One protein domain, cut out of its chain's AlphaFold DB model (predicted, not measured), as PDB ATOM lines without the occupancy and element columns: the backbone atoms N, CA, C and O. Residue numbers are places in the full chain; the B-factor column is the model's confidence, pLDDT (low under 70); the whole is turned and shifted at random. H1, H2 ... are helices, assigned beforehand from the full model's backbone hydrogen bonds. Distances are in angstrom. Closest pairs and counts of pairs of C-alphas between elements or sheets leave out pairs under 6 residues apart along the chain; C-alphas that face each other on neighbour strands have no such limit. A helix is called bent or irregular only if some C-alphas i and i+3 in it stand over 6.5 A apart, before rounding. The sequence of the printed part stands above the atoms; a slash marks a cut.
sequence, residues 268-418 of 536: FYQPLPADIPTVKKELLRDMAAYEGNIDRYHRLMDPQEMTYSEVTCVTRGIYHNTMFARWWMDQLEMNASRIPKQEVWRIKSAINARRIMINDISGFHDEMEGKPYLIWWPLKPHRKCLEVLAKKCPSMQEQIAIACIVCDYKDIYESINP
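This is residues 268 to 418 of the 536 residues of an uncharacterized protein of Trichophyton tonsurans (strain CBS 112818) (UniProt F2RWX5). Two groups of helices stand one after the other along an elongated body, with a long loop between them. In the larger group H3 lies between H1 of one helical hairpin, H1 and H2, and H5 of another, H4 and H5; the smaller group is an up-and-down bundle of H6, H7 and H8, their centres in a triangle. The printed part has 151 residues, with eight named helices in the order H1 to H8 and no named strand, so the class is all helix. It is only just compact, close to loose, with a radius of gyration of the C-alphas of 17.3 A and spans of 58 by 30 by 22 A.

Start at H1, residues 281 to 291, which touches H2, residues 294 to 300, in a hairpin at a shallow tilt of 11 degrees; look at the closest C-alphas, of Ala 288 and Tyr 297, 5.0 A apart. H1 also touches H3, residues 308 to 320, the same way at a shallow tilt of 23 degrees, closest at the C-alphas of Tyr 290 and Cys 313, 4.5 A. H3 is the hub, touching three helices. It touches H4, residues 322 to 334, only at the corner, where the C-alphas of Ile 318 and Ala 325 are closest at 4.6 A. It touches H5, residues 341 to 357, the same way at 13 degrees, closest at the C-alphas of Tyr 319 and Arg 354, 5.3 A. H4 and H5 form a hairpin, closest at the C-alphas of Ala 325 and Ile 351, 5.4 A. H6, residues 383 to 392, is close to H5 but not clearly touching, with the C-alphas of Ile 356 and Cys 385 closest at 7.4 A. H6 and H7, residues 394 to 407, form a hairpin, closest at the C-alphas of Ala 390 and Gln 397, 6.2 A. H8, residues 410 to 416, forms a hairpin with H7, closest at the C-alphas of Ala 401 and Tyr 413, 5.7 A, and touches H6 the same way, closest at the C-alphas of Glu 387 and Ile 412, 6.3 A. In H1, H2, H3 and H8 every O i to N i+4 pair is within hydrogen-bond range; in H4 it is 7 of 9, in H5 11 of 13, in H6 5 of 6 and in H7 8 of 10.

Find C-alpha 281 at (26.390, 28.616, -32.876), where H1 begins. H3 is 18.8 A long, H4 18.6 A, H5 26.0 A and H7 19.2 A. H5 and H7 are irregular: C-alphas 342 and 345 are 7.1 A apart, and C-alphas 395 and 398 are 7.8 A apart. H8 ends with C-alpha 416 at (62.910, -0.199, -40.252).

The C-alphas farthest apart, of Pro 277 and Glu 414, are 58.3 A apart. The printed part has no cut. The link from H5 to H6, residues 358 to 382, is long; residues 268 to 280 before H1 also hold no named element. The mean pLDDT of the printed part is 94.4, and no printed residue is under 70.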
ATOM      1  N   PHE A 268      27.543  24.700 -23.426       91.94
ATOM      2  CA  PHE A 268      28.780  23.913 -23.483       91.94
ATOM      3  C   PHE A 268      28.645  22.604 -22.698       91.94
ATOM      4  O   PHE A 268      29.085  21.561 -23.162       91.94
ATOM      5  N   TYR A 269      27.972  22.628 -21.543       91.31
ATOM      6  CA  TYR A 269      27.990  21.517 -20.582       91.31
ATOM      7  C   TYR A 269      26.609  20.926 -20.251       91.31
ATOM      8  O   TYR A 269      26.524  19.866 -19.633       91.31
ATOM      9  N   GLN A 270      25.513  21.563 -20.667       93.38
ATOM     10  CA  GLN A 270      24.156  21.013 -20.564       93.38
ATOM     11  C   GLN A 270      23.707  20.376 -21.888       93.38
ATOM     12  O   GLN A 270      24.218  20.748 -22.947       93.38
ATOM     13  N   PRO A 271      22.758  19.419 -21.888       93.56
ATOM     14  CA  PRO A 271      22.166  18.903 -23.125       93.56
ATOM     15  C   PRO A 271      21.587  20.025 -23.998       93.56
ATOM     16  O   PRO A 271      20.971  20.953 -23.481       93.56
ATOM     17  N   LEU A 272      21.762  19.931 -25.320       93.69
ATOM     18  CA  LEU A 272      21.147  20.878 -26.255       93.69
ATOM     19  C   LEU A 272      19.618  20.686 -26.268       93.69
ATOM     20  O   LEU A 272      19.171  19.555 -26.513       93.69
ATOM     21  N   PRO A 273      18.812  21.747 -26.069       91.94
ATOM     22  CA  PRO A 273      17.350  21.664 -26.148       91.94
ATOM     23  C   PRO A 273      16.922  21.281 -27.563       91.94
ATOM     24  O   PRO A 273      17.625  21.642 -28.493       91.94
ATOM     25  N   ALA A 274      15.816  20.550 -27.746       91.31
ATOM     26  CA  ALA A 274      15.372  20.118 -29.080       91.31
ATOM     27  C   ALA A 274      15.221  21.308 -30.044       91.31
ATOM     28  O   ALA A 274      15.836  21.298 -31.106       91.31
ATOM     29  N   ASP A 275      14.495  22.337 -29.602       92.62
ATOM     30  CA  ASP A 275      14.412  23.652 -30.234       92.62
ATOM     31  C   ASP A 275      15.581  24.523 -29.748       92.62
ATOM     32  O   ASP A 275      15.514  25.131 -28.676       92.62
ATOM     33  N   ILE A 276      16.673  24.544 -30.515       91.00
ATOM     34  CA  ILE A 276      17.814  25.431 -30.276       91.00
ATOM     35  C   ILE A 276      17.399  26.809 -30.795       91.00
ATOM     36  O   ILE A 276      17.254  26.966 -32.004       91.00
ATOM     37  N   PRO A 277      17.148  27.803 -29.927       82.69
ATOM     38  CA  PRO A 277      16.727  29.111 -30.403       82.69
ATOM     39  C   PRO A 277      17.877  29.794 -31.149       82.69
ATOM     40  O   PRO A 277      19.025  29.355 -31.068       82.69
ATOM     41  N   THR A 278      17.583  30.917 -31.802       84.94
ATOM     42  CA  THR A 278      18.602  31.756 -32.432       84.94
ATOM     43  C   THR A 278      19.748  32.040 -31.456       84.94
ATOM     44  O   THR A 278      19.550  32.643 -30.397       84.94
ATOM     45  N   VAL A 279      20.938  31.553 -31.807       81.12
ATOM     46  CA  VAL A 279      22.164  31.625 -31.007       81.12
ATOM     47  C   VAL A 279      23.368  31.752 -31.933       81.12
ATOM     48  O   VAL A 279      23.313  31.353 -33.096       81.12
ATOM     49  N   LYS A 280      24.463  32.284 -31.392       84.12
ATOM     50  CA  LYS A 280      25.788  32.309 -32.018       84.12
ATOM     51  C   LYS A 280      26.399  30.906 -31.937       84.12
ATOM     52  O   LYS A 280      27.015  30.533 -30.934       84.12
ATOM     53  N   LYS A 281      26.082  30.056 -32.915       88.06
ATOM     54  CA  LYS A 281      26.390  28.616 -32.876       88.06
ATOM     55  C   LYS A 281      27.865  28.310 -33.049       88.06
ATOM     56  O   LYS A 281      28.284  27.236 -32.635       88.06
ATOM     57  N   GLU A 282      28.636  29.217 -33.627       88.88
ATOM     58  CA  GLU A 282      30.000  29.007 -34.103       88.88
ATOM     59  C   GLU A 282      30.881  28.427 -32.997       88.88
ATOM     60  O   GLU A 282      31.430  27.337 -33.140       88.88
ATOM     61  N   LEU A 283      30.920  29.083 -31.835       91.62
ATOM     62  CA  LEU A 283      31.729  28.618 -30.710       91.62
ATOM     63  C   LEU A 283      31.207  27.298 -30.108       91.62
ATOM     64  O   LEU A 283      31.998  26.437 -29.723       91.62
ATOM     65  N   LEU A 284      29.883  27.109 -30.034       94.00
ATOM     66  CA  LEU A 284      29.268  25.866 -29.544       94.00
ATOM     67  C   LEU A 284      29.581  24.683 -30.475       94.00
ATOM     68  O   LEU A 284      29.908  23.589 -30.008       94.00
ATOM     69  N   ARG A 285      29.488  24.907 -31.789       95.00
ATOM     70  CA  ARG A 285      29.806  23.960 -32.863       95.00
ATOM     71  C   ARG A 285      31.278  23.583 -32.811       95.00
ATOM     72  O   ARG A 285      31.596  22.395 -32.815       95.00
ATOM     73  N   ASP A 286      32.158  24.572 -32.710       94.69
ATOM     74  CA  ASP A 286      33.604  24.367 -32.692       94.69
ATOM     75  C   ASP A 286      34.039  23.589 -31.438       94.69
ATOM     76  O   ASP A 286      34.819  22.641 -31.544       94.69
ATOM     77  N   MET A 287      33.462  23.879 -30.263       94.94
ATOM     78  CA  MET A 287      33.677  23.071 -29.051       94.94
ATOM     79  C   MET A 287      33.163  21.633 -29.204       94.94
ATOM     80  O   MET A 287      33.871  20.689 -28.853       94.94
ATOM     81  N   ALA A 288      31.973  21.433 -29.780       96.81
ATOM     82  CA  ALA A 288      31.447  20.091 -30.031       96.81
ATOM     83  C   ALA A 288      32.329  19.288 -31.007       96.81
ATOM     84  O   ALA A 288      32.553  18.091 -30.800       96.81
ATOM     85  N   ALA A 289      32.861  19.946 -32.044       96.81
ATOM     86  CA  ALA A 289      33.816  19.358 -32.978       96.81
ATOM     87  C   ALA A 289      35.133  18.995 -32.282       96.81
ATOM     88  O   ALA A 289      35.622  17.879 -32.449       96.81
ATOM     89  N   TYR A 290      35.673  19.903 -31.464       95.00
ATOM     90  CA  TYR A 290      36.891  19.692 -30.683       95.00
ATOM     91  C   TYR A 290      36.784  18.474 -29.755       95.00
ATOM     92  O   TYR A 290      37.722  17.675 -29.690       95.00
ATOM     93  N   GLU A 291      35.650  18.293 -29.076       94.94
ATOM     94  CA  GLU A 291      35.381  17.130 -28.215       94.94
ATOM     95  C   GLU A 291      35.133  15.828 -29.004       94.94
ATOM     96  O   GLU A 291      35.190  14.728 -28.445       94.94
ATOM     97  N   GLY A 292      34.844  15.928 -30.304       96.81
ATOM     98  CA  GLY A 292      34.400  14.803 -31.126       96.81
ATOM     99  C   GLY A 292      32.995  14.315 -30.754       96.81
ATOM    100  O   GLY A 292      32.712  13.115 -30.820       96.81
ATOM    101  N   ASN A 293      32.118  15.224 -30.322       97.31
ATOM    102  CA  ASN A 293      30.745  14.916 -29.937       97.31
ATOM    103  C   ASN A 293      29.822  14.946 -31.166       97.31
ATOM    104  O   ASN A 293      29.348  16.011 -31.558       97.31
ATOM    105  N   ILE A 294      29.560  13.772 -31.756       97.44
ATOM    106  CA  ILE A 294      28.772  13.628 -32.996       97.44
ATOM    107  C   ILE A 294      27.396  14.290 -32.863       97.44
ATOM    108  O   ILE A 294      27.046  15.126 -33.690       97.44
ATOM    109  N   ASP A 295      26.634  13.952 -31.819       95.44
ATOM    110  CA  ASP A 295      25.247  14.408 -31.675       95.44
ATOM    111  C   ASP A 295      25.159  15.926 -31.506       95.44
ATOM    112  O   ASP A 295      24.288  16.567 -32.094       95.44
ATOM    113  N   ARG A 296      26.059  16.526 -30.716       95.56
ATOM    114  CA  ARG A 296      26.092  17.987 -30.549       95.56
ATOM    115  C   ARG A 296      26.560  18.676 -31.819       95.56
ATOM    116  O   ARG A 296      25.917  19.627 -32.248       95.56
ATOM    117  N   TYR A 297      27.646  18.190 -32.417       96.31
ATOM    118  CA  TYR A 297      28.214  18.782 -33.621       96.31
ATOM    119  C   TYR A 297      27.209  18.744 -34.777       96.31
ATOM    120  O   TYR A 297      26.916  19.782 -35.353       96.31
ATOM    121  N   HIS A 298      26.583  17.593 -35.037       94.12
ATOM    122  CA  HIS A 298      25.577  17.443 -36.091       94.12
ATOM    123  C   HIS A 298      24.373  18.381 -35.919       94.12
ATOM    124  O   HIS A 298      23.770  18.807 -36.898       94.12
ATOM    125  N   ARG A 299      23.993  18.698 -34.677       93.38
ATOM    126  CA  ARG A 299      22.866  19.597 -34.390       93.38
ATOM    127  C   ARG A 299      23.221  21.082 -34.462       93.38
ATOM    128  O   ARG A 299      22.307  21.893 -34.528       93.38
ATOM    129  N   LEU A 300      24.506  21.423 -34.385       93.88
ATOM    130  CA  LEU A 300      25.004  22.803 -34.382       93.88
ATOM    131  C   LEU A 300      25.651  23.206 -35.708       93.88
ATOM    132  O   LEU A 300      25.758  24.401 -35.978       93.88
ATOM    133  N   MET A 301      26.104  22.230 -36.502       91.12
ATOM    134  CA  MET A 301      26.761  22.466 -37.780       91.12
ATOM    135  C   MET A 301      25.846  23.226 -38.739       91.12
ATOM    136  O   MET A 301      24.657  22.928 -38.844       91.12
ATOM    137  N   ASP A 302      26.419  24.193 -39.442       85.62
ATOM    138  CA  ASP A 302      25.727  24.943 -40.487       85.62
ATOM    139  C   ASP A 302      25.658  24.112 -41.772       85.62
ATOM    140  O   ASP A 302      26.529  23.278 -41.999       85.62
ATOM    141  N   PRO A 303      24.666  24.312 -42.646       80.69
ATOM    142  CA  PRO A 303      24.626  23.629 -43.941       80.69
ATOM    143  C   PRO A 303      25.691  24.140 -44.930       80.69
ATOM    144  O   PRO A 303      25.925  23.493 -45.949       80.69
ATOM    145  N   GLN A 304      26.323  25.278 -44.633       82.31
ATOM    146  CA  GLN A 304      27.286  25.963 -45.498       82.31
ATOM    147  C   GLN A 304      28.713  25.415 -45.383       82.31
ATOM    148  O   GLN A 304      28.989  24.485 -44.611       82.31
ATOM    149  N   GLU A 305      29.609  25.984 -46.194       87.38
ATOM    150  CA  GLU A 305      31.034  25.669 -46.167       87.38
ATOM    151  C   GLU A 305      31.622  25.865 -44.759       87.38
ATOM    152  O   GLU A 305      31.278  26.787 -44.021       87.38
ATOM    153  N   MET A 306      32.492  24.943 -44.353       91.56
ATOM    154  CA  MET A 306      33.120  24.954 -43.043       91.56
ATOM    155  C   MET A 306      34.119  26.097 -42.928       91.56
ATOM    156  O   MET A 306      35.008  26.265 -43.764       91.56
ATOM    157  N   THR A 307      34.070  26.799 -41.801       88.31
ATOM    158  CA  THR A 307      35.086  27.804 -41.478       88.31
ATOM    159  C   THR A 307      36.441  27.153 -41.172       88.31
ATOM    160  O   THR A 307      36.527  25.996 -40.750       88.31
ATOM    161  N   TYR A 308      37.527  27.928 -41.280       86.88
ATOM    162  CA  TYR A 308      38.863  27.480 -40.859       86.88
ATOM    163  C   TYR A 308      38.900  26.977 -39.403       86.88
ATOM    164  O   TYR A 308      39.586  25.994 -39.092       86.88
ATOM    165  N   SER A 309      38.161  27.645 -38.509       88.94
ATOM    166  CA  SER A 309      38.060  27.264 -37.096       88.94
ATOM    167  C   SER A 309      37.391  25.899 -36.941       88.94
ATOM    168  O   SER A 309      37.931  25.007 -36.280       88.94
ATOM    169  N   GLU A 310      36.277  25.693 -37.645       93.44
ATOM    170  CA  GLU A 310      35.533  24.437 -37.639       93.44
ATOM    171  C   GLU A 310      36.386  23.276 -38.166       93.44
ATOM    172  O   GLU A 310      36.515  22.258 -37.485       93.44
ATOM    173  N   VAL A 311      37.040  23.434 -39.327       93.12
ATOM    174  CA  VAL A 311      37.942  22.415 -39.904       93.12
ATOM    175  C   VAL A 311      39.055  22.048 -38.923       93.12
ATOM    176  O   VAL A 311      39.396  20.872 -38.761       93.12
ATOM    177  N   THR A 312      39.618  23.045 -38.243       91.44
ATOM    178  CA  THR A 312      40.680  22.845 -37.257       91.44
ATOM    179  C   THR A 312      40.177  22.057 -36.042       91.44
ATOM    180  O   THR A 312      40.813  21.079 -35.632       91.44
ATOM    181  N   CYS A 313      39.013  22.422 -35.499       94.38
ATOM    182  CA  CYS A 313      38.402  21.731 -34.365       94.38
ATOM    183  C   CYS A 313      37.987  20.299 -34.725       94.38
ATOM    184  O   CYS A 313      38.273  19.375 -33.967       94.38
ATOM    185  N   VAL A 314      37.408  20.095 -35.912       96.31
ATOM    186  CA  VAL A 314      37.075  18.776 -36.470       96.31
ATOM    187  C   VAL A 314      38.318  17.909 -36.596       96.31
ATOM    188  O   VAL A 314      38.327  16.770 -36.130       96.31
ATOM    189  N   THR A 315      39.384  18.455 -37.186       94.75
ATOM    190  CA  THR A 315      40.660  17.757 -37.353       94.75
ATOM    191  C   THR A 315      41.148  17.240 -36.006       94.75
ATOM    192  O   THR A 315      41.407  16.045 -35.868       94.75
ATOM    193  N   ARG A 316      41.211  18.108 -34.988       93.94
ATOM    194  CA  ARG A 316      41.586  17.709 -33.628       93.94
ATOM    195  C   ARG A 316      40.624  16.659 -33.070       93.94
ATOM    196  O   ARG A 316      41.082  15.627 -32.586       93.94
ATOM    197  N   GLY A 317      39.312  16.873 -33.147       96.69
ATOM    198  CA  GLY A 317      38.309  15.926 -32.651       96.69
ATOM    199  C   GLY A 317      38.477  14.518 -33.226       96.69
ATOM    200  O   GLY A 317      38.393  13.530 -32.496       96.69
ATOM    201  N   ILE A 318      38.809  14.411 -34.517       98.00
ATOM    202  CA  ILE A 318      39.089  13.142 -35.208       98.00
ATOM    203  C   ILE A 318      40.315  12.434 -34.614       98.00
ATOM    204  O   ILE A 318      40.269  11.222 -34.385       98.00
ATOM    205  N   TYR A 319      41.397  13.165 -34.320       95.88
ATOM    206  CA  TYR A 319      42.580  12.592 -33.660       95.88
ATOM    207  C   TYR A 319      42.233  11.961 -32.304       95.88
ATOM    208  O   TYR A 319      42.794  10.924 -31.936       95.88
ATOM    209  N   HIS A 320      41.284  12.542 -31.569       96.44
ATOM    210  CA  HIS A 320      40.961  12.143 -30.197       96.44
ATOM    211  C   HIS A 320      39.812  11.134 -30.079       96.44
ATOM    212  O   HIS A 320      39.836  10.299 -29.170       96.44
ATOM    213  N   ASN A 321      38.861  11.115 -31.018       98.06
ATOM    214  CA  ASN A 321      37.647  10.304 -30.923       98.06
ATOM    215  C   ASN A 321      37.458   9.362 -32.130       98.06
ATOM    216  O   ASN A 321      37.253   9.787 -33.264       98.06
ATOM    217  N   THR A 322      37.464   8.046 -31.874       97.75
ATOM    218  CA  THR A 322      37.336   7.018 -32.927       97.75
ATOM    219  C   THR A 322      35.973   7.029 -33.617       97.75
ATOM    220  O   THR A 322      35.911   6.840 -34.830       97.75
ATOM    221  N   MET A 323      34.884   7.220 -32.870       98.25
ATOM    222  CA  MET A 323      33.540   7.201 -33.455       98.25
ATOM    223  C   MET A 323      33.317   8.445 -34.309       98.25
ATOM    224  O   MET A 323      32.785   8.336 -35.410       98.25
ATOM    225  N   PHE A 324      33.815   9.599 -33.859       98.56
ATOM    226  CA  PHE A 324      33.811  10.832 -34.642       98.56
ATOM    227  C   PHE A 324      34.638  10.692 -35.926       98.56
ATOM    228  O   PHE A 324      34.160  11.058 -36.994       98.56
ATOM    229  N   ALA A 325      35.825  10.076 -35.858       98.38
ATOM    230  CA  ALA A 325      36.638   9.770 -37.038       98.38
ATOM    231  C   ALA A 325      35.906   8.860 -38.039       98.38
ATOM    232  O   ALA A 325      35.942   9.105 -39.245       98.38
ATOM    233  N   ARG A 326      35.217   7.819 -37.549       97.75
ATOM    234  CA  ARG A 326      34.407   6.940 -38.402       97.75
ATOM    235  C   ARG A 326      33.249   7.701 -39.039       97.75
ATOM    236  O   ARG A 326      33.027   7.512 -40.228       97.75
ATOM    237  N   TRP A 327      32.538   8.529 -38.279       98.00
ATOM    238  CA  TRP A 327      31.434   9.343 -38.792       98.00
ATOM    239  C   TRP A 327      31.916  10.320 -39.873       98.00
ATOM    240  O   TRP A 327      31.347  10.353 -40.961       98.00
ATOM    241  N   TRP A 328      33.032  11.018 -39.634       97.62
ATOM    242  CA  TRP A 328      33.656  11.919 -40.610       97.62
ATOM    243  C   TRP A 328      34.118  11.233 -41.889       97.62
ATOM    244  O   TRP A 328      34.101  11.854 -42.947       97.62
ATOM    245  N   MET A 329      34.480   9.951 -41.822       96.25
ATOM    246  CA  MET A 329      34.777   9.180 -43.026       96.25
ATOM    247  C   MET A 329      33.572   9.109 -43.976       96.25
ATOM    248  O   MET A 329      33.780   9.199 -45.180       96.25
ATOM    249  N   ASP A 330      32.338   9.024 -43.461       96.38
ATOM    250  CA  ASP A 330      31.129   9.104 -44.298       96.38
ATOM    251  C   ASP A 330      30.844  10.558 -44.733       96.38
ATOM    252  O   ASP A 330      30.392  10.800 -45.851       96.38
ATOM    253  N   GLN A 331      31.152  11.548 -43.881       95.12
ATOM    254  CA  GLN A 331      30.917  12.968 -44.191       95.12
ATOM    255  C   GLN A 331      31.753  13.488 -45.365       95.12
ATOM    256  O   GLN A 331      31.294  14.387 -46.065       95.12
ATOM    257  N   LEU A 332      32.933  12.907 -45.615       94.44
ATOM    258  CA  LEU A 332      33.746  13.222 -46.796       94.44
ATOM    259  C   LEU A 332      32.976  13.027 -48.112       94.44
ATOM    260  O   LEU A 332      33.266  13.716 -49.085       94.44
ATOM    261  N   GLU A 333      32.012  12.104 -48.142       92.69
ATOM    262  CA  GLU A 333      31.158  11.851 -49.305       92.69
ATOM    263  C   GLU A 333      29.795  12.534 -49.156       92.69
ATOM    264  O   GLU A 333      29.343  13.225 -50.068       92.69
ATOM    265  N   MET A 334      29.147  12.376 -47.996       92.25
ATOM    266  CA  MET A 334      27.776  12.851 -47.770       92.25
ATOM    267  C   MET A 334      27.657  14.378 -47.727       92.25
ATOM    268  O   MET A 334      26.616  14.906 -48.099       92.25
ATOM    269  N   ASN A 335      28.705  15.070 -47.275       88.56
ATOM    270  CA  ASN A 335      28.732  16.521 -47.082       88.56
ATOM    271  C   ASN A 335      29.958  17.156 -47.754       88.56
ATOM    272  O   ASN A 335      30.503  18.147 -47.274       88.56
ATOM    273  N   ALA A 336      30.387  16.602 -48.894       88.56
ATOM    274  CA  ALA A 336      31.566  17.066 -49.625       88.56
ATOM    275  C   ALA A 336      31.506  18.557 -50.007       88.56
ATOM    276  O   ALA A 336      32.540  19.216 -50.042       88.56
ATOM    277  N   SER A 337      30.309  19.097 -50.266       87.56
ATOM    278  CA  SER A 337      30.109  20.514 -50.601       87.56
ATOM    279  C   SER A 337      30.398  21.464 -49.442       87.56
ATOM    280  O   SER A 337      30.672  22.630 -49.690       87.56
ATOM    281  N   ARG A 338      30.336  20.980 -48.194       90.75
ATOM    282  CA  ARG A 338      30.666  21.782 -47.013       90.75
ATOM    283  C   ARG A 338      32.164  21.881 -46.768       90.75
ATOM    284  O   ARG A 338      32.598  22.740 -46.017       90.75
ATOM    285  N   ILE A 339      32.960  20.966 -47.307       92.31
ATOM    286  CA  ILE A 339      34.382  20.904 -46.987       92.31
ATOM    287  C   ILE A 339      35.127  21.762 -48.011       92.31
ATOM    288  O   ILE A 339      35.083  21.417 -49.198       92.31
ATOM    289  N   PRO A 340      35.867  22.805 -47.587       91.38
ATOM    290  CA  PRO A 340      36.712  23.553 -48.504       91.38
ATOM    291  C   PRO A 340      37.629  22.592 -49.258       91.38
ATOM    292  O   PRO A 340      38.291  21.739 -48.653       91.38
ATOM    293  N   LYS A 341      37.677  22.691 -50.591       89.62
ATOM    294  CA  LYS A 341      38.381  21.712 -51.447       89.62
ATOM    295  C   LYS A 341      39.844  21.529 -51.034       89.62
ATOM    296  O   LYS A 341      40.366  20.414 -51.056       89.62
ATOM    297  N   GLN A 342      40.487  22.616 -50.623       88.81
ATOM    298  CA  GLN A 342      41.862  22.670 -50.140       88.81
ATOM    299  C   GLN A 342      42.069  22.043 -48.753       88.81
ATOM    300  O   GLN A 342      43.211  21.795 -48.389       88.81
ATOM    301  N   GLU A 343      41.011  21.736 -48.001       91.19
ATOM    302  CA  GLU A 343      41.069  21.151 -46.650       91.19
ATOM    303  C   GLU A 343      40.682  19.660 -46.613       91.19
ATOM    304  O   GLU A 343      40.925  18.974 -45.618       91.19
ATOM    305  N   VAL A 344      40.145  19.094 -47.703       93.06
ATOM    306  CA  VAL A 344      39.724  17.675 -47.767       93.06
ATOM    307  C   VAL A 344      40.857  16.719 -47.370       93.06
ATOM    308  O   VAL A 344      40.658  15.763 -46.612       93.06
ATOM    309  N   TRP A 345      42.079  16.986 -47.845       92.25
ATOM    310  CA  TRP A 345      43.252  16.162 -47.539       92.25
ATOM    311  C   TRP A 345      43.586  16.154 -46.041       92.25
ATOM    312  O   TRP A 345      44.098  15.149 -45.537       92.25
ATOM    313  N   ARG A 346      43.287  17.242 -45.325       91.88
ATOM    314  CA  ARG A 346      43.582  17.422 -43.903       91.88
ATOM    315  C   ARG A 346      42.697  16.529 -43.042       91.88
ATOM    316  O   ARG A 346      43.210  15.764 -42.222       91.88
ATOM    317  N   ILE A 347      41.389  16.544 -43.303       95.62
ATOM    318  CA  ILE A 347      40.405  15.679 -42.632       95.62
ATOM    319  C   ILE A 347      40.713  14.205 -42.930       95.62
ATOM    320  O   ILE A 347      40.822  13.393 -42.008       95.62
ATOM    321  N   LYS A 348      40.956  13.862 -44.203       96.50
ATOM    322  CA  LYS A 348      41.343  12.503 -44.624       96.50
ATOM    323  C   LYS A 348      42.609  12.020 -43.910       96.50
ATOM    324  O   LYS A 348      42.658  10.886 -43.432       96.50
ATOM    325  N   SER A 349      43.609  12.891 -43.780       95.94
ATOM    326  CA  SER A 349      44.846  12.586 -43.056       95.94
ATOM    327  C   SER A 349      44.599  12.346 -41.566       95.94
ATOM    328  O   SER A 349      45.116  11.373 -41.024       95.94
ATOM    329  N   ALA A 350      43.772  13.159 -40.903       96.94
ATOM    330  CA  ALA A 350      43.419  12.955 -39.495       96.94
ATOM    331  C   ALA A 350      42.675  11.626 -39.259       96.94
ATOM    332  O   ALA A 350      42.977  10.906 -38.305       96.94
ATOM    333  N   ILE A 351      41.759  11.249 -40.158       98.19
ATOM    334  CA  ILE A 351      41.057   9.956 -40.088       98.19
ATOM    335  C   ILE A 351      42.069   8.812 -40.176       98.19
ATOM    336  O   ILE A 351      42.057   7.899 -39.348       98.19
ATOM    337  N   ASN A 352      42.988   8.874 -41.141       98.06
ATOM    338  CA  ASN A 352      44.028   7.860 -41.307       98.06
ATOM    339  C   ASN A 352      44.979   7.795 -40.103       98.06
ATOM    340  O   ASN A 352      45.357   6.695 -39.697       98.06
ATOM    341  N   ALA A 353      45.319   8.934 -39.490       97.88
ATOM    342  CA  ALA A 353      46.085   8.969 -38.245       97.88
ATOM    343  C   ALA A 353      45.370   8.179 -37.148       97.88
ATOM    344  O   ALA A 353      45.951   7.267 -36.553       97.88
ATOM    345  N   ARG A 354      44.080   8.475 -36.930       98.12
ATOM    346  CA  ARG A 354      43.278   7.798 -35.910       98.12
ATOM    347  C   ARG A 354      43.190   6.295 -36.160       98.12
ATOM    348  O   ARG A 354      43.310   5.523 -35.210       98.12
ATOM    349  N   ARG A 355      43.027   5.877 -37.420       98.31
ATOM    350  CA  ARG A 355      42.996   4.460 -37.824       98.31
ATOM    351  C   ARG A 355      44.302   3.734 -37.486       98.31
ATOM    352  O   ARG A 355      44.253   2.687 -36.841       98.31
ATOM    353  N   ILE A 356      45.462   4.323 -37.799       98.50
ATOM    354  CA  ILE A 356      46.770   3.753 -37.423       98.50
ATOM    355  C   ILE A 356      46.880   3.595 -35.903       98.50
ATOM    356  O   ILE A 356      47.285   2.534 -35.424       98.50
ATOM    357  N   MET A 357      46.496   4.624 -35.146       98.44
ATOM    358  CA  MET A 357      46.584   4.637 -33.684       98.44
ATOM    359  C   MET A 357      45.721   3.561 -33.009       98.44
ATOM    360  O   MET A 357      46.078   3.075 -31.936       98.44
ATOM    361  N   ILE A 358      44.615   3.151 -33.640       98.12
ATOM    362  CA  ILE A 358      43.784   2.019 -33.196       98.12
ATOM    363  C   ILE A 358      44.159   0.691 -33.871       98.12
ATOM    364  O   ILE A 358      43.457  -0.304 -33.708       98.12
ATOM    365  N   ASN A 359      45.290   0.651 -34.578       98.31
ATOM    366  CA  ASN A 359      45.838  -0.512 -35.275       98.31
ATOM    367  C   ASN A 359      45.043  -0.994 -36.499       98.31
ATOM    368  O   ASN A 359      45.260  -2.115 -36.961       98.31
ATOM    369  N   ASP A 360      44.168  -0.157 -37.055       97.88
ATOM    370  CA  ASP A 360      43.528  -0.420 -38.341       97.88
ATOM    371  C   ASP A 360      44.351   0.183 -39.486       97.88
ATOM    372  O   ASP A 360      44.332   1.383 -39.743       97.88
ATOM    373  N   ILE A 361      45.050  -0.687 -40.209       97.06
ATOM    374  CA  ILE A 361      45.819  -0.345 -41.415       97.06
ATOM    375  C   ILE A 361      45.249  -1.037 -42.661       97.06
ATOM    376  O   ILE A 361      45.966  -1.379 -43.613       97.06
ATOM    377  N   SER A 362      43.947  -1.314 -42.646       95.12
ATOM    378  CA  SER A 362      43.236  -1.885 -43.789       95.12
ATOM    379  C   SER A 362      43.203  -0.871 -44.934       95.12
ATOM    380  O   SER A 362      42.865   0.292 -44.730       95.12
ATOM    381  N   GLY A 363      43.579  -1.289 -46.143       93.38
ATOM    382  CA  GLY A 363      43.632  -0.402 -47.314       93.38
ATOM    383  C   GLY A 363      44.826   0.560 -47.370       93.38
ATOM    384  O   GLY A 363      44.944   1.292 -48.342       93.38
ATOM    385  N   PHE A 364      45.732   0.550 -46.386       97.19
ATOM    386  CA  PHE A 364      46.960   1.346 -46.454       97.19
ATOM    387  C   PHE A 364      47.933   0.767 -47.490       97.19
ATOM    388  O   PHE A 364      48.199  -0.440 -47.486       97.19
ATOM    389  N   HIS A 365      48.462   1.632 -48.353       96.06
ATOM    390  CA  HIS A 365      49.501   1.331 -49.338       96.06
ATOM    391  C   HIS A 365      50.293   2.598 -49.685       96.06
ATOM    392  O   HIS A 365      49.872   3.708 -49.361       96.06
ATOM    393  N   ASP A 366      51.444   2.457 -50.339       95.19
ATOM    394  CA  ASP A 366      52.367   3.581 -50.524       95.19
ATOM    395  C   ASP A 366      51.836   4.706 -51.422       95.19
ATOM    396  O   ASP A 366      52.124   5.869 -51.188       95.19
ATOM    397  N   GLU A 367      50.968   4.396 -52.383       94.44
ATOM    398  CA  GLU A 367      50.361   5.410 -53.264       94.44
ATOM    399  C   GLU A 367      49.126   6.106 -52.669       94.44
ATOM    400  O   GLU A 367      48.490   6.920 -53.332       94.44
ATOM    401  N   MET A 368      48.732   5.787 -51.431       93.38
ATOM    402  CA  MET A 368      47.502   6.351 -50.876       93.38
ATOM    403  C   MET A 368      47.639   7.852 -50.600       93.38
ATOM    404  O   MET A 368      48.683   8.340 -50.158       93.38
ATOM    405  N   GLU A 369      46.551   8.583 -50.793       91.19
ATOM    406  CA  GLU A 369      46.446   9.974 -50.362       91.19
ATOM    407  C   GLU A 369      46.182  10.088 -48.856       91.19
ATOM    408  O   GLU A 369      45.678   9.164 -48.214       91.19
ATOM    409  N   GLY A 370      46.449  11.273 -48.303       91.69
ATOM    410  CA  GLY A 370      46.136  11.584 -46.910       91.69
ATOM    411  C   GLY A 370      46.986  10.791 -45.920       91.69
ATOM    412  O   GLY A 370      46.461  10.253 -44.944       91.69
ATOM    413  N   LYS A 371      48.288  10.650 -46.195       94.62
ATOM    414  CA  LYS A 371      49.228  10.003 -45.275       94.62
ATOM    415  C   LYS A 371      49.452  10.912 -44.060       94.62
ATOM    416  O   LYS A 371      49.942  12.030 -44.230       94.62
ATOM    417  N   PRO A 372      49.112  10.464 -42.844       94.88
ATOM    418  CA  PRO A 372      49.263  11.287 -41.651       94.88
ATOM    419  C   PRO A 372      50.724  11.433 -41.233       94.88
ATOM    420  O   PRO A 372      51.514  10.503 -41.381       94.88
ATOM    421  N   TYR A 373      51.066  12.583 -40.646       93.00
ATOM    422  CA  TYR A 373      52.360  12.767 -39.989       93.00
ATOM    423  C   TYR A 373      52.339  12.277 -38.536       93.00
ATOM    424  O   TYR A 373      53.119  11.405 -38.160       93.00
ATOM    425  N   LEU A 374      51.415  12.808 -37.732       94.31
ATOM    426  CA  LEU A 374      51.251  12.457 -36.325       94.31
ATOM    427  C   LEU A 374      50.483  11.135 -36.205       94.31
ATOM    428  O   LEU A 374      49.284  11.089 -36.451       94.31
ATOM    429  N   ILE A 375      51.164  10.047 -35.838       96.94
ATOM    430  CA  ILE A 375      50.552   8.703 -35.746       96.94
ATOM    431  C   ILE A 375      50.688   8.050 -34.363       96.94
ATOM    432  O   ILE A 375      50.388   6.870 -34.209       96.94
ATOM    433  N   TRP A 376      51.156   8.803 -33.363       95.44
ATOM    434  CA  TRP A 376      51.503   8.311 -32.019       95.44
ATOM    435  C   TRP A 376      50.812   9.056 -30.863       95.44
ATOM    436  O   TRP A 376      51.125   8.791 -29.701       95.44
ATOM    437  N   TRP A 377      49.905   9.995 -31.154       94.56
ATOM    438  CA  TRP A 377      49.194  10.799 -30.154       94.56
ATOM    439  C   TRP A 377      47.738  11.051 -30.571       94.56
ATOM    440  O   TRP A 377      47.521  11.423 -31.724       94.56
ATOM    441  N   PRO A 378      46.743  10.908 -29.675       94.31
ATOM    442  CA  PRO A 378      46.858  10.643 -28.231       94.31
ATOM    443  C   PRO A 378      47.039   9.166 -27.868       94.31
ATOM    444  O   PRO A 378      47.278   8.831 -26.711       94.31
ATOM    445  N   LEU A 379      46.920   8.267 -28.844       96.50
ATOM    446  CA  LEU A 379      47.062   6.832 -28.636       96.50
ATOM    447  C   LEU A 379      48.336   6.320 -29.305       96.50
ATOM    448  O   LEU A 379      48.695   6.738 -30.406       96.50
ATOM    449  N   LYS A 380      48.998   5.371 -28.640       96.94
ATOM    450  CA  LYS A 380      50.202   4.722 -29.153       96.94
ATOM    451  C   LYS A 380      49.818   3.496 -29.989       96.94
ATOM    452  O   LYS A 380      49.203   2.577 -29.440       96.94
ATOM    453  N   PRO A 381      50.189   3.433 -31.278       97.62
ATOM    454  CA  PRO A 381      49.973   2.236 -32.077       97.62
ATOM    455  C   PRO A 381      50.800   1.067 -31.528       97.62
ATOM    456  O   PRO A 381      51.864   1.225 -30.923       97.62
ATOM    457  N   HIS A 382      50.312  -0.144 -31.750       98.06
ATOM    458  CA  HIS A 382      50.989  -1.370 -31.364       98.06
ATOM    459  C   HIS A 382      52.196  -1.628 -32.275       98.06
ATOM    460  O   HIS A 382      52.115  -1.471 -33.495       98.06
ATOM    461  N   ARG A 383      53.295  -2.139 -31.710       97.25
ATOM    462  CA  ARG A 383      54.530  -2.472 -32.449       97.25
ATOM    463  C   ARG A 383      54.302  -3.268 -33.743       97.25
ATOM    464  O   ARG A 383      54.923  -2.988 -34.762       97.25
ATOM    465  N   LYS A 384      53.373  -4.235 -33.733       96.81
ATOM    466  CA  LYS A 384      53.067  -5.056 -34.920       96.81
ATOM    467  C   LYS A 384      52.351  -4.270 -36.021       96.81
ATOM    468  O   LYS A 384      52.569  -4.554 -37.194       96.81
ATOM    469  N   CYS A 385      51.524  -3.293 -35.646       97.81
ATOM    470  CA  CYS A 385      50.888  -2.381 -36.592       97.81
ATOM    471  C   CYS A 385      51.961  -1.588 -37.348       97.81
ATOM    472  O   CYS A 385      51.992  -1.639 -38.573       97.81
ATOM    473  N   LEU A 386      52.903  -0.971 -36.625       98.12
ATOM    474  CA  LEU A 386      54.002  -0.198 -37.216       98.12
ATOM    475  C   LEU A 386      54.906  -1.044 -38.125       98.12
ATOM    476  O   LEU A 386      55.253  -0.604 -39.216       98.12
ATOM    477  N   GLU A 387      55.225  -2.278 -37.725       97.00
ATOM    478  CA  GLU A 387      56.014  -3.202 -38.554       97.00
ATOM    479  C   GLU A 387      55.325  -3.516 -39.896       97.00
ATOM    480  O   GLU A 387      55.967  -3.558 -40.946       97.00
ATOM    481  N   VAL A 388      54.010  -3.759 -39.881       97.62
ATOM    482  CA  VAL A 388      53.243  -4.046 -41.104       97.62
ATOM    483  C   VAL A 388      53.025  -2.773 -41.921       97.62
ATOM    484  O   VAL A 388      53.107  -2.822 -43.147       97.62
ATOM    485  N   LEU A 389      52.790  -1.637 -41.266       97.62
ATOM    486  CA  LEU A 389      52.627  -0.344 -41.920       97.62
ATOM    487  C   LEU A 389      53.899   0.054 -42.675       97.62
ATOM    488  O   LEU A 389      53.798   0.429 -43.837       97.62
ATOM    489  N   ALA A 390      55.083  -0.131 -42.085       96.69
ATOM    490  CA  ALA A 390      56.363   0.142 -42.749       96.69
ATOM    491  C   ALA A 390      56.550  -0.678 -44.035       96.69
ATOM    492  O   ALA A 390      57.138  -0.199 -45.000       96.69
ATOM    493  N   LYS A 391      56.030  -1.913 -44.062       95.81
ATOM    494  CA  LYS A 391      56.063  -2.779 -45.251       95.81
ATOM    495  C   LYS A 391      55.068  -2.334 -46.324       95.81
ATOM    496  O   LYS A 391      55.358  -2.474 -47.506       95.81
ATOM    497  N   LYS A 392      53.889  -1.850 -45.924       96.81
ATOM    498  CA  LYS A 392      52.813  -1.428 -46.839       96.81
ATOM    499  C   LYS A 392      53.001  -0.013 -47.392       96.81
ATOM    500  O   LYS A 392      52.632   0.234 -48.536       96.81
ATOM    501  N   CYS A 393      53.548   0.887 -46.580       96.50
ATOM    502  CA  CYS A 393      53.726   2.309 -46.867       96.50
ATOM    503  C   CYS A 393      55.168   2.757 -46.551       96.50
ATOM    504  O   CYS A 393      55.368   3.503 -45.586       96.50
ATOM    505  N   PRO A 394      56.184   2.309 -47.313       95.00
ATOM    506  CA  PRO A 394      57.574   2.716 -47.094       95.00
ATOM    507  C   PRO A 394      57.799   4.236 -47.073       95.00
ATOM    508  O   PRO A 394      58.650   4.707 -46.328       95.00
ATOM    509  N   SER A 395      57.013   5.026 -47.810       95.38
ATOM    510  CA  SER A 395      57.080   6.497 -47.789       95.38
ATOM    511  C   SER A 395      56.763   7.120 -46.421       95.38
ATOM    512  O   SER A 395      57.110   8.275 -46.187       95.38
ATOM    513  N   MET A 396      56.147   6.370 -45.498       96.31
ATOM    514  CA  MET A 396      55.877   6.807 -44.122       96.31
ATOM    515  C   MET A 396      57.013   6.467 -43.137       96.31
ATOM    516  O   MET A 396      56.813   6.498 -41.920       96.31
ATOM    517  N   GLN A 397      58.203   6.098 -43.625       95.81
ATOM    518  CA  GLN A 397      59.307   5.623 -42.785       95.81
ATOM    519  C   GLN A 397      59.669   6.600 -41.654       95.81
ATOM    520  O   GLN A 397      59.882   6.162 -40.525       95.81
ATOM    521  N   GLU A 398      59.707   7.908 -41.935       94.94
ATOM    522  CA  GLU A 398      60.048   8.938 -40.945       94.94
ATOM    523  C   GLU A 398      59.055   8.933 -39.772       94.94
ATOM    524  O   GLU A 398      59.450   8.839 -38.611       94.94
ATOM    525  N   GLN A 399      57.758   8.975 -40.077       95.50
ATOM    526  CA  GLN A 399      56.665   8.995 -39.103       95.50
ATOM    527  C   GLN A 399      56.668   7.726 -38.250       95.50
ATOM    528  O   GLN A 399      56.466   7.779 -37.037       95.50
ATOM    529  N   ILE A 400      56.906   6.573 -38.880       98.00
ATOM    530  CA  ILE A 400      56.939   5.277 -38.200       98.00
ATOM    531  C   ILE A 400      58.171   5.182 -37.296       98.00
ATOM    532  O   ILE A 400      58.055   4.696 -36.171       98.00
ATOM    533  N   ALA A 401      59.333   5.672 -37.737       97.75
ATOM    534  CA  ALA A 401      60.540   5.717 -36.916       97.75
ATOM    535  C   ALA A 401      60.345   6.605 -35.681       97.75
ATOM    536  O   ALA A 401      60.657   6.176 -34.570       97.75
ATOM    537  N   ILE A 402      59.753   7.791 -35.854       97.38
ATOM    538  CA  ILE A 402      59.385   8.679 -34.745       97.38
ATOM    539  C   ILE A 402      58.403   7.982 -33.797       97.38
ATOM    540  O   ILE A 402      58.624   7.985 -32.589       97.38
ATOM    541  N   ALA A 403      57.363   7.327 -34.321       97.62
ATOM    542  CA  ALA A 403      56.416   6.576 -33.502       97.62
ATOM    543  C   ALA A 403      57.111   5.469 -32.692       97.62
ATOM    544  O   ALA A 403      56.804   5.295 -31.515       97.62
ATOM    545  N   CYS A 404      58.069   4.750 -33.291       98.06
ATOM    546  CA  CYS A 404      58.854   3.731 -32.592       98.06
ATOM    547  C   CYS A 404      59.712   4.336 -31.480       98.06
ATOM    548  O   CYS A 404      59.764   3.754 -30.403       98.06
ATOM    549  N   ILE A 405      60.329   5.500 -31.704       97.69
ATOM    550  CA  ILE A 405      61.067   6.223 -30.662       97.69
ATOM    551  C   ILE A 405      60.107   6.620 -29.538       97.69
ATOM    552  O   ILE A 405      60.312   6.238 -28.397       97.69
ATOM    553  N   VAL A 406      59.013   7.326 -29.829       95.38
ATOM    554  CA  VAL A 406      58.051   7.805 -28.811       95.38
ATOM    555  C   VAL A 406      57.391   6.656 -28.023       95.38
ATOM    556  O   VAL A 406      56.978   6.823 -26.867       95.38
ATOM    557  N   CYS A 407      57.272   5.477 -28.634       95.62
ATOM    558  CA  CYS A 407      56.705   4.283 -28.008       95.62
ATOM    559  C   CYS A 407      57.746   3.320 -27.412       95.62
ATOM    560  O   CYS A 407      57.331   2.329 -26.821       95.62
ATOM    561  N   ASP A 408      59.043   3.613 -27.537       96.88
ATOM    562  CA  ASP A 408      60.154   2.768 -27.075       96.88
ATOM    563  C   ASP A 408      60.173   1.351 -27.701       96.88
ATOM    564  O   ASP A 408      60.311   0.320 -27.043       96.88
ATOM    565  N   TYR A 409      59.980   1.277 -29.023       97.44
ATOM    566  CA  TYR A 409      60.013   0.035 -29.810       97.44
ATOM    567  C   TYR A 409      61.333  -0.120 -30.567       97.44
ATOM    568  O   TYR A 409      61.399   0.017 -31.793       97.44
ATOM    569  N   LYS A 410      62.411  -0.372 -29.821       96.62
ATOM    570  CA  LYS A 410      63.784  -0.438 -30.344       96.62
ATOM    571  C   LYS A 410      63.959  -1.421 -31.501       96.62
ATOM    572  O   LYS A 410      64.516  -1.059 -32.530       96.62
ATOM    573  N   ASP A 411      63.447  -2.635 -31.354       95.56
ATOM    574  CA  ASP A 411      63.600  -3.706 -32.342       95.56
ATOM    575  C   ASP A 411      62.919  -3.387 -33.682       95.56
ATOM    576  O   ASP A 411      63.456  -3.685 -34.751       95.56
ATOM    577  N   ILE A 412      61.755  -2.737 -33.643       96.31
ATOM    578  CA  ILE A 412      61.062  -2.282 -34.852       96.31
ATOM    579  C   ILE A 412      61.805  -1.107 -35.492       96.31
ATOM    580  O   ILE A 412      61.995  -1.112 -36.707       96.31
ATOM    581  N   TYR A 413      62.274  -0.139 -34.700       97.44
ATOM    582  CA  TYR A 413      63.089   0.976 -35.194       97.44
ATOM    583  C   TYR A 413      64.363   0.481 -35.905       97.44
ATOM    584  O   TYR A 413      64.641   0.895 -37.033       97.44
ATOM    585  N   GLU A 414      65.088  -0.464 -35.302       96.25
ATOM    586  CA  GLU A 414      66.266  -1.096 -35.908       96.25
ATOM    587  C   GLU A 414      65.902  -1.820 -37.213       96.25
ATOM    588  O   GLU A 414      66.589  -1.653 -38.221       96.25
ATOM    589  N   SER A 415      64.791  -2.569 -37.222       94.06
ATOM    590  CA  SER A 415      64.311  -3.288 -38.409       94.06
ATOM    591  C   SER A 415      63.873  -2.367 -39.549       94.06
ATOM    592  O   SER A 415      63.992  -2.762 -40.709       94.06
ATOM    593  N   ILE A 416      63.321  -1.190 -39.247       93.00
ATOM    594  CA  ILE A 416      62.910  -0.199 -40.252       93.00
ATOM    595  C   ILE A 416      64.129   0.445 -40.906       93.00
ATOM    596  O   ILE A 416      64.050   0.838 -42.070       93.00
ATOM    597  N   ASN A 417      65.245   0.534 -40.175       93.62
ATOM    598  CA  ASN A 417      66.499   1.106 -40.647       93.62
ATOM    599  C   ASN A 417      66.303   2.516 -41.252       93.62
ATOM    600  O   ASN A 417      66.594   2.712 -42.435       93.62
ATOM    601  N   PRO A 418      65.770   3.485 -40.479       94.06
ATOM    602  CA  PRO A 418      65.364   4.776 -41.020       94.06
ATOM    603  C   PRO A 418      66.533   5.571 -41.600       94.06
ATOM    604  O   PRO A 418      67.665   5.510 -41.100       94.06
TER     605      PRO A 418